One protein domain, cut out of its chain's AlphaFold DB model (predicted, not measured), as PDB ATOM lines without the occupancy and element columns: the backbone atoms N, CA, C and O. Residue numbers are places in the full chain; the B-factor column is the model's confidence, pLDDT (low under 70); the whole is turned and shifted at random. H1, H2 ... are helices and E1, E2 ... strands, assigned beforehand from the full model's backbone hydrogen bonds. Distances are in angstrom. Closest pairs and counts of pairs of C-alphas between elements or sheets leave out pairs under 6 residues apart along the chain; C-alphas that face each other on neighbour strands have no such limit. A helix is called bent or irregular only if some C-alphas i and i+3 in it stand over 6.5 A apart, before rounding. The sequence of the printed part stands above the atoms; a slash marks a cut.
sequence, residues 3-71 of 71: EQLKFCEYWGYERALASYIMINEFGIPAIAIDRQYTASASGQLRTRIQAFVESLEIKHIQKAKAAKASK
ATOM      1  N   GLU A   3     -38.077  27.189 -32.494       85.94
ATOM      2  CA  GLU A   3     -38.832  27.353 -31.256       85.94
ATOM      3  C   GLU A   3     -38.440  28.668 -30.591       85.94
ATOM      4  O   GLU A   3     -37.255  28.957 -30.443       85.94
ATOM      5  N   GLN A   4     -39.435  29.447 -30.174       87.44
ATOM      6  CA  GLN A   4     -39.216  30.680 -29.426       87.44
ATOM      7  C   GLN A   4     -40.027  30.700 -28.139       87.44
ATOM      8  O   GLN A   4     -41.135  30.172 -28.085       87.44
ATOM      9  N   LEU A   5     -39.497  31.348 -27.106       87.50
ATOM     10  CA  LEU A   5     -40.243  31.589 -25.876       87.50
ATOM     11  C   LEU A   5     -41.312  32.654 -26.117       87.50
ATOM     12  O   LEU A   5     -41.038  33.717 -26.678       87.50
ATOM     13  N   LYS A   6     -42.536  32.375 -25.662       82.75
ATOM     14  CA  LYS A   6     -43.640  33.333 -25.718       82.75
ATOM     15  C   LYS A   6     -43.221  34.626 -25.009       82.75
ATOM     16  O   LYS A   6     -42.759  34.568 -23.877       82.75
ATOM     17  N   PHE A   7     -43.412  35.769 -25.666       84.75
ATOM     18  CA  PHE A   7     -43.019  37.109 -25.192       84.75
ATOM     19  C   PHE A   7     -41.512  37.406 -25.156       84.75
ATOM     20  O   PHE A   7     -41.119  38.450 -24.646       84.75
ATOM     21  N   CYS A   8     -40.656  36.550 -25.723       84.25
ATOM     22  CA  CYS A   8     -39.266  36.933 -25.925       84.25
ATOM     23  C   CYS A   8     -39.141  37.820 -27.169       84.25
ATOM     24  O   CYS A   8     -39.097  37.318 -28.290       84.25
ATOM     25  N   GLU A   9     -39.093  39.136 -26.969       83.06
ATOM     26  CA  GLU A   9     -39.008  40.116 -28.062       83.06
ATOM     27  C   GLU A   9     -37.734  39.939 -28.890       83.06
ATOM     28  O   GLU A   9     -37.804  39.911 -30.114       83.06
ATOM     29  N   TYR A  10     -36.597  39.713 -28.225       82.06
ATOM     30  CA  TYR A  10     -35.296  39.522 -28.870       82.06
ATOM     31  C   TYR A  10     -35.337  38.424 -29.948       82.06
ATOM     32  O   TYR A  10     -35.084  38.686 -31.120       82.06
ATOM     33  N   TRP A  11     -35.758  37.211 -29.577       81.56
ATOM     34  CA  TRP A  11     -35.872  36.082 -30.513       81.56
ATOM     35  C   TRP A  11     -37.134  36.143 -31.387       81.56
ATOM     36  O   TRP A  11     -37.204  35.490 -32.433       81.56
ATOM     37  N   GLY A  12     -38.123  36.939 -30.973       81.56
ATOM     38  CA  GLY A  12     -39.365  37.188 -31.697       81.56
ATOM     39  C   GLY A  12     -39.142  37.894 -33.029       81.56
ATOM     40  O   GLY A  12     -39.768  37.522 -34.025       81.56
ATOM     41  N   TYR A  13     -38.220  38.861 -33.067       82.19
ATOM     42  CA  TYR A  13     -37.845  39.554 -34.303       82.19
ATOM     43  C   TYR A  13     -37.203  38.608 -35.321       82.19
ATOM     44  O   TYR A  13     -37.534  38.646 -36.507       82.19
ATOM     45  N   GLU A  14     -36.338  37.707 -34.858       86.12
ATOM     46  CA  GLU A  14     -35.613  36.788 -35.737       86.12
ATOM     47  C   GLU A  14     -36.491  35.663 -36.281       86.12
ATOM     48  O   GLU A  14     -36.225  35.142 -37.359       86.12
ATOM     49  N   ARG A  15     -37.579  35.300 -35.599       86.38
ATOM     50  CA  ARG A  15     -38.432  34.171 -35.995       86.38
ATOM     51  C   ARG A  15     -38.962  34.258 -37.415       86.38
ATOM     52  O   ARG A  15     -38.945  33.260 -38.137       86.38
ATOM     53  N   ALA A  16     -39.508  35.416 -37.790       84.19
ATOM     54  CA  ALA A  16     -40.092  35.600 -39.114       84.19
ATOM     55  C   ALA A  16     -39.015  35.402 -40.186       84.19
ATOM     56  O   ALA A  16     -39.205  34.608 -41.108       84.19
ATOM     57  N   LEU A  17     -37.856  36.030 -39.978       88.56
ATOM     58  CA  LEU A  17     -36.703  35.936 -40.858       88.56
ATOM     59  C   LEU A  17     -36.151  34.505 -40.928       88.56
ATOM     60  O   LEU A  17     -36.045  33.940 -42.011       88.56
ATOM     61  N   ALA A  18     -35.887  33.872 -39.787       87.75
ATOM     62  CA  ALA A  18     -35.348  32.519 -39.708       87.75
ATOM     63  C   ALA A  18     -36.268  31.496 -40.388       87.75
ATOM     64  O   ALA A  18     -35.802  30.623 -41.119       87.75
ATOM     65  N   SER A  19     -37.588  31.618 -40.199       87.88
ATOM     66  CA  SER A  19     -38.556  30.741 -40.864       87.88
ATOM     67  C   SER A  19     -38.578  30.935 -42.382       87.88
ATOM     68  O   SER A  19     -38.654  29.950 -43.116       87.88
ATOM     69  N   TYR A  20     -38.450  32.179 -42.851       89.50
ATOM     70  CA  TYR A  20     -38.399  32.508 -44.272       89.50
ATOM     71  C   TYR A  20     -37.132  31.952 -44.927       89.50
ATOM     72  O   TYR A  20     -37.226  31.253 -45.934       89.50
ATOM     73  N   ILE A  21     -35.970  32.204 -44.323       91.00
ATOM     74  CA  ILE A  21     -34.665  31.753 -44.818       91.00
ATOM     75  C   ILE A  21     -34.632  30.222 -44.907       91.00
ATOM     76  O   ILE A  21     -34.275  29.656 -45.939       91.00
ATOM     77  N   MET A  22     -35.074  29.526 -43.854       90.00
ATOM     78  CA  MET A  22     -35.090  28.059 -43.827       90.00
ATOM     79  C   MET A  22     -35.923  27.463 -44.971       90.00
ATOM     80  O   MET A  22     -35.488  26.504 -45.609       90.00
ATOM     81  N   ILE A  23     -37.098  28.041 -45.245       90.12
ATOM     82  CA  ILE A  23     -38.026  27.530 -46.261       90.12
ATOM     83  C   ILE A  23     -37.574  27.906 -47.674       90.12
ATOM     84  O   ILE A  23     -37.589  27.049 -48.555       90.12
ATOM     85  N   ASN A  24     -37.199  29.166 -47.898       89.25
ATOM     86  CA  ASN A  24     -36.985  29.703 -49.244       89.25
ATOM     87  C   ASN A  24     -35.533  29.613 -49.708       89.25
ATOM     88  O   ASN A  24     -35.301  29.313 -50.874       89.25
ATOM     89  N   GLU A  25     -34.565  29.854 -48.824       90.81
ATOM     90  CA  GLU A  25     -33.148  29.866 -49.204       90.81
ATOM     91  C   GLU A  25     -32.533  28.473 -49.093       90.81
ATOM     92  O   GLU A  25     -31.882  28.000 -50.021       90.81
ATOM     93  N   PHE A  26     -32.792  27.771 -47.986       88.44
ATOM     94  CA  PHE A  26     -32.253  26.425 -47.776       88.44
ATOM     95  C   PHE A  26     -33.126  25.313 -48.372       88.44
ATOM     96  O   PHE A  26     -32.686  24.166 -48.452       88.44
ATOM     97  N   GLY A  27     -34.368  25.615 -48.769       86.88
ATOM     98  CA  GLY A  27     -35.316  24.611 -49.264       86.88
ATOM     99  C   GLY A  27     -35.707  23.566 -48.212       86.88
ATOM    100  O   GLY A  27     -36.233  22.502 -48.553       86.88
ATOM    101  N   ILE A  28     -35.444  23.839 -46.930       87.50
ATOM    102  CA  ILE A  28     -35.734  22.931 -45.825       87.50
ATOM    103  C   ILE A  28     -37.131  23.269 -45.303       87.50
ATOM    104  O   ILE A  28     -37.382  24.392 -44.864       87.50
ATOM    105  N   PRO A  29     -38.071  22.312 -45.283       88.19
ATOM    106  CA  PRO A  29     -39.369  22.572 -44.692       88.19
ATOM    107  C   PRO A  29     -39.197  22.849 -43.194       88.19
ATOM    108  O   PRO A  29     -38.679  22.023 -42.442       88.19
ATOM    109  N   ALA A  30     -39.638  24.026 -42.758       89.31
ATOM    110  CA  ALA A  30     -39.525  24.481 -41.381       89.31
ATOM    111  C   ALA A  30     -40.876  24.965 -40.848       89.31
ATOM    112  O   ALA A  30     -41.757  25.383 -41.594       89.31
ATOM    113  N   ILE A  31     -41.022  24.913 -39.526       89.75
ATOM    114  CA  ILE A  31     -42.166  25.450 -38.792       89.75
ATOM    115  C   ILE A  31     -41.646  26.276 -37.617       89.75
ATOM    116  O   ILE A  31     -40.695  25.864 -36.945       89.75
ATOM    117  N   ALA A  32     -42.269  27.434 -37.395       89.38
ATOM    118  CA  ALA A  32     -42.014  28.309 -36.258       89.38
ATOM    119  C   ALA A  32     -43.100  28.119 -35.186       89.38
ATOM    120  O   ALA A  32     -44.305  28.185 -35.485       89.38
ATOM    121  N   ILE A  33     -42.684  27.861 -33.945       87.50
ATOM    122  CA  ILE A  33     -43.588  27.574 -32.828       87.50
ATOM    123  C   ILE A  33     -43.223  28.402 -31.594       87.50
ATOM    124  O   ILE A  33     -42.057  28.569 -31.250       87.50
ATOM    125  N   ASP A  34     -44.264  28.890 -30.926       86.31
ATOM    126  CA  ASP A  34     -44.201  29.588 -29.650       86.31
ATOM    127  C   ASP A  34     -44.313  28.598 -28.489       86.31
ATOM    128  O   ASP A  34     -45.366  27.988 -28.274       86.31
ATOM    129  N   ARG A  35     -43.238  28.457 -27.716       83.75
ATOM    130  CA  ARG A  35     -43.219  27.706 -26.464       83.75
ATOM    131  C   ARG A  35     -43.789  28.564 -25.345       83.75
ATOM    132  O   ARG A  35     -43.304  29.658 -25.057       83.75
ATOM    133  N   GLN A  36     -44.807  28.044 -24.675       83.25
ATOM    134  CA  GLN A  36     -45.323  28.639 -23.446       83.25
ATOM    135  C   GLN A  36     -44.447  28.229 -22.255       83.25
ATOM    136  O   GLN A  36     -43.911  27.124 -22.227       83.25
ATOM    137  N   TYR A  37     -44.319  29.114 -21.264       79.94
ATOM    138  CA  TYR A  37     -43.572  28.832 -20.030       79.94
ATOM    139  C   TYR A  37     -44.184  27.691 -19.212       79.94
ATOM    140  O   TYR A  37     -43.483  26.988 -18.491       79.94
ATOM    141  N   THR A  38     -45.493  27.494 -19.335       82.94
ATOM    142  CA  THR A  38     -46.236  26.459 -18.624       82.94
ATOM    143  C   THR A  38     -46.480  25.250 -19.521       82.94
ATOM    144  O   THR A  38     -46.790  25.375 -20.707       82.94
ATOM    145  N   ALA A  39     -46.427  24.052 -18.936       75.44
ATOM    146  CA  ALA A  39     -46.688  22.796 -19.646       75.44
ATOM    147  C   ALA A  39     -48.158  22.618 -20.088       75.44
ATOM    148  O   ALA A  39     -48.476  21.667 -20.803       75.44
ATOM    149  N   SER A  40     -49.056  23.533 -19.704       74.88
ATOM    150  CA  SER A  40     -50.493  23.484 -20.004       74.88
ATOM    151  C   SER A  40     -50.810  23.454 -21.504       74.88
ATOM    152  O   SER A  40     -51.779  22.820 -21.905       74.88
ATOM    153  N   ALA A  41     -49.980  24.071 -22.350       74.88
ATOM    154  CA  ALA A  41     -50.166  24.068 -23.804       74.88
ATOM    155  C   ALA A  41     -49.366  22.988 -24.550       74.88
ATOM    156  O   ALA A  41     -49.316  22.993 -25.782       74.88
ATOM    157  N   SER A  42     -48.764  22.036 -23.834       77.75
ATOM    158  CA  SER A  42     -48.028  20.914 -24.440       77.75
ATOM    159  C   SER A  42     -48.880  20.094 -25.420       77.75
ATOM    160  O   SER A  42     -48.368  19.634 -26.442       77.75
ATOM    161  N   GLY A  43     -50.191  19.979 -25.176       81.62
ATOM    162  CA  GLY A  43     -51.123  19.313 -26.090       81.62
ATOM    163  C   GLY A  43     -51.199  19.987 -27.463       81.62
ATOM    164  O   GLY A  43     -51.105  19.313 -28.487       81.62
ATOM    165  N   GLN A  44     -51.270  21.322 -27.500       82.06
ATOM    166  CA  GLN A  44     -51.298  22.078 -28.755       82.06
ATOM    167  C   GLN A  44     -49.980  21.934 -29.526       82.06
ATOM    168  O   GLN A  44     -49.991  21.784 -30.748       82.06
ATOM    169  N   LEU A  45     -48.845  21.944 -28.818       86.00
ATOM    170  CA  LEU A  45     -47.531  21.734 -29.426       86.00
ATOM    171  C   LEU A  45     -47.462  20.371 -30.130       86.00
ATOM    172  O   LEU A  45     -47.034  20.299 -31.281       86.00
ATOM    173  N   ARG A  46     -47.961  19.311 -29.482       88.00
ATOM    174  CA  ARG A  46     -48.004  17.961 -30.061       88.00
ATOM    175  C   ARG A  46     -48.825  17.912 -31.348       88.00
ATOM    176  O   ARG A  46     -48.344  17.375 -32.339       88.00
ATOM    177  N   THR A  47     -50.019  18.507 -31.370       91.38
ATOM    178  CA  THR A  47     -50.866  18.538 -32.576       91.38
ATOM    179  C   THR A  47     -50.215  19.322 -33.716       91.38
ATOM    180  O   THR A  47     -50.297  18.908 -34.870       91.38
ATOM    181  N   ARG A  48     -49.516  20.427 -33.417       88.94
ATOM    182  CA  ARG A  48     -48.791  21.194 -34.445       88.94
ATOM    183  C   ARG A  48     -47.622  20.409 -35.037       88.94
ATOM    184  O   ARG A  48     -47.417  20.468 -36.246       88.94
ATOM    185  N   ILE A  49     -46.881  19.673 -34.209       90.31
ATOM    186  CA  ILE A  49     -45.794  18.804 -34.679       90.31
ATOM    187  C   ILE A  49     -46.362  17.655 -35.516       90.31
ATOM    188  O   ILE A  49     -45.834  17.379 -36.589       90.31
ATOM    189  N   GLN A  50     -47.462  17.042 -35.076       92.00
ATOM    190  CA  GLN A  50     -48.139  15.973 -35.810       92.00
ATOM    191  C   GLN A  50     -48.544  16.430 -37.220       92.00
ATOM    192  O   GLN A  50     -48.117  15.832 -38.204       92.00
ATOM    193  N   ALA A  51     -49.264  17.551 -37.325       91.31
ATOM    194  CA  ALA A  51     -49.674  18.111 -38.614       91.31
ATOM    195  C   ALA A  51     -48.473  18.474 -39.507       91.31
ATOM    196  O   ALA A  51     -48.527  18.346 -40.731       91.31
ATOM    197  N   PHE A  52     -47.365  18.918 -38.906       91.88
ATOM    198  CA  PHE A  52     -46.141  19.200 -39.649       91.88
ATOM    199  C   PHE A  52     -45.526  17.924 -40.234       91.88
ATOM    200  O   PHE A  52     -45.233  17.901 -41.428       91.88
ATOM    201  N   VAL A  53     -45.383  16.858 -39.442       92.06
ATOM    202  CA  VAL A  53     -44.860  15.565 -39.918       92.06
ATOM    203  C   VAL A  53     -45.749  14.991 -41.020       92.06
ATOM    204  O   VAL A  53     -45.240  14.634 -42.081       92.06
ATOM    205  N   GLU A  54     -47.070  15.014 -40.842       92.25
ATOM    206  CA  GLU A  54     -48.025  14.576 -41.867       92.25
ATOM    207  C   GLU A  54     -47.856  15.363 -43.176       92.25
ATOM    208  O   GLU A  54     -47.828  14.787 -44.266       92.25
ATOM    209  N   SER A  55     -47.653  16.682 -43.091       89.12
ATOM    210  CA  SER A  55     -47.396  17.510 -44.275       89.12
ATOM    211  C   SER A  55     -46.096  17.133 -45.003       89.12
ATOM    212  O   SER A  55     -46.024  17.240 -46.231       89.12
ATOM    213  N   LEU A  56     -45.071  16.666 -44.277       88.38
ATOM    214  CA  LEU A  56     -43.819  16.184 -44.864       88.38
ATOM    215  C   LEU A  56     -44.019  14.842 -45.562       88.38
ATOM    216  O   LEU A  56     -43.546  14.663 -46.686       88.38
ATOM    217  N   GLU A  57     -44.726  13.911 -44.930       89.25
ATOM    218  CA  GLU A  57     -44.999  12.589 -45.496       89.25
ATOM    219  C   GLU A  57     -45.842  12.682 -46.772       89.25
ATOM    220  O   GLU A  57     -45.504  12.062 -47.783       89.25
ATOM    221  N   ILE A  58     -46.871  13.537 -46.790       86.62
ATOM    222  CA  ILE A  58     -47.680  13.787 -47.992       86.62
ATOM    223  C   ILE A  58     -46.800  14.281 -49.145       86.62
ATOM    224  O   ILE A  58     -46.925  13.785 -50.268       86.62
ATOM    225  N   LYS A  59     -45.869  15.211 -48.884       80.81
ATOM    226  CA  LYS A  59     -44.916  15.682 -49.905       80.81
ATOM    227  C   LYS A  59     -44.042  14.544 -50.445       80.81
ATOM    228  O   LYS A  59     -43.816  14.483 -51.654       80.81
ATOM    229  N   HIS A  60     -43.589  13.620 -49.594       82.25
ATOM    230  CA  HIS A  60     -42.810  12.451 -50.026       82.25
ATOM    231  C   HIS A  60     -43.634  11.502 -50.905       82.25
ATOM    232  O   HIS A  60     -43.164  11.081 -51.965       82.25
ATOM    233  N   ILE A  61     -44.878  11.208 -50.518       81.94
ATOM    234  CA  ILE A  61     -45.783  10.336 -51.281       81.94
ATOM    235  C   ILE A  61     -46.098  10.944 -52.654       81.94
ATOM    236  O   ILE A  61     -46.061  10.239 -53.663       81.94
ATOM    237  N   GLN A  62     -46.372  12.250 -52.711       83.00
ATOM    238  CA  GLN A  62     -46.609  12.982 -53.962       83.00
ATOM    239  C   GLN A  62     -45.393  12.899 -54.897       83.00
ATOM    240  O   GLN A  62     -45.536  12.549 -56.069       83.00
ATOM    241  N   LYS A  63     -44.180  13.118 -54.368       83.56
ATOM    242  CA  LYS A  63     -42.930  12.996 -55.135       83.56
ATOM    243  C   LYS A  63     -42.722  11.577 -55.680       83.56
ATOM    244  O   LYS A  63     -42.352  11.414 -56.841       83.56
ATOM    245  N   ALA A  64     -43.002  10.550 -54.876       80.81
ATOM    246  CA  ALA A  64     -42.896   9.152 -55.293       80.81
ATOM    247  C   ALA A  64     -43.914   8.775 -56.386       80.81
ATOM    248  O   ALA A  64     -43.580   8.036 -57.312       80.81
ATOM    249  N   LYS A  65     -45.148   9.295 -56.308       81.12
ATOM    250  CA  LYS A  65     -46.170   9.107 -57.351       81.12
ATOM    251  C   LYS A  65     -45.774   9.784 -58.665       81.12
ATOM    252  O   LYS A  65     -45.865   9.145 -59.708       81.12
ATOM    253  N   ALA A  66     -45.277  11.021 -58.610       78.81
ATOM    254  CA  ALA A  66     -44.795  11.738 -59.791       78.81
ATOM    255  C   ALA A  66     -43.637  10.996 -60.487       78.81
ATOM    256  O   ALA A  66     -43.643  10.848 -61.706       78.81
ATOM    257  N   ALA A  67     -42.692  10.444 -59.718       75.94
ATOM    258  CA  ALA A  67     -41.582   9.658 -60.260       75.94
ATOM    259  C   ALA A  67     -42.028   8.348 -60.938       75.94
ATOM    260  O   ALA A  67     -41.407   7.921 -61.907       75.94
ATOM    261  N   LYS A  68     -43.104   7.712 -60.453       72.44
ATOM    262  CA  LYS A  68     -43.683   6.509 -61.078       72.44
ATOM    263  C   LYS A  68     -44.482   6.798 -62.349       72.44
ATOM    264  O   LYS A  68     -44.562   5.915 -63.184       72.44
ATOM    265  N   ALA A  69     -45.081   7.981 -62.483       69.81
ATOM    266  CA  ALA A  69     -45.871   8.354 -63.661       69.81
ATOM    267  C   ALA A  69     -45.015   8.824 -64.852       69.81
ATOM    268  O   ALA A  69     -45.491   8.835 -65.980       69.81
ATOM    269  N   SER A  70     -43.765   9.229 -64.601       59.72
ATOM    270  CA  SER A  70     -42.816   9.673 -65.631       59.72
ATOM    271  C   SER A  70     -41.925   8.545 -66.178       59.72
ATOM    272  O   SER A  70     -40.995   8.829 -66.935       59.72
ATOM    273  N   LYS A  71     -42.164   7.297 -65.764       51.50
ATOM    274  CA  LYS A  71     -41.450   6.095 -66.203       51.50
ATOM    275  C   LYS A  71     -42.414   5.181 -66.943       51.50
ATOM    276  O   LYS A  71     -41.962   4.562 -67.926       51.50
TER     277      LYS A  71
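Overview. This is residues 3 to 71 of the 71 residues of an uncharacterized protein of Firmicutes bacterium CAG:475 (UniProt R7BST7). A small, parallel two-stranded sheet, E1 and E2, lies between two helices, the shorter H1 on one side and the much longer H2 on the other, and residues 57 to 71, of which 57 to 69 belong to H2, stick out as a free arm. The layout is flat, and H2 comes near the sheet only along E2, with its residues 41 to 49. The printed part has 69 residues with two named helices and two named strands, in the order E1, H1, E2, H2, and its class is mostly helix. The whole is loose, with a radius of gyration of the C-alphas of 15.9 A, and the C-alphas span 51 by 28 by 8 A.

Along the chain. Strand E1 is residues 3 to 5, 7.0 A from first to last C-alpha, and begins with C-alpha 3 at (-38.832, 27.353, -31.256). Strand E2 is residues 32 to 35, 9.9 A long. Helix H1, residues 9 to 24, measures 23.7 A and has a kink of 27 degrees near residue 17. It is irregular, but only just: C-alphas 13 and 16 are 6.6 A apart. Helix H2, residues 39 to 69, measures 46.3 A and ends with C-alpha 69 at (-45.871, 8.354, -63.661). It is irregular too, with C-alphas 40 and 43 being 7.4 A apart.

Arrangement. E1 and E2 are parallel neighbours, with 37 degrees between their directions. The C-alphas of Gln 4 and Asp 34 face each other at 5.1 A. N 4 and O 33 are within hydrogen-bond range at 3.0 A, and N 35 and O 4 at 2.7 A. E1, H1 and E2 form a strand-helix-strand unit, two parallel neighbour strands with a helix between them along the chain, and its crossover is right-handed. The closest C-alphas of E1 and H1 are those of Gln 4 and Trp 11, 6.4 A apart. Those of H1 and E2 are Ser 19 and Ala 32, at 6.3 A. The closest C-alphas of E2 and H2 are those of Ile 33 and Leu 45, at 7.8 A. H2 is apart from E1 and from H1. Of the O i to N i+4 pairs, 9 of 12 in H1 and 25 of 27 in H2 are within hydrogen-bond range.

Size, cuts and confidence. The two C-alphas farthest apart, those of Thr 38 and Lys 71, are 52.0 A from each other. Without the stretches that stand free, residues 38 to 44 and 57 to 71, the body spans 29 by 27 by 8 A. The printed part has no cut and no long link. The mean pLDDT of the printed part is 84.3, and residues 69 to 71 are under 70.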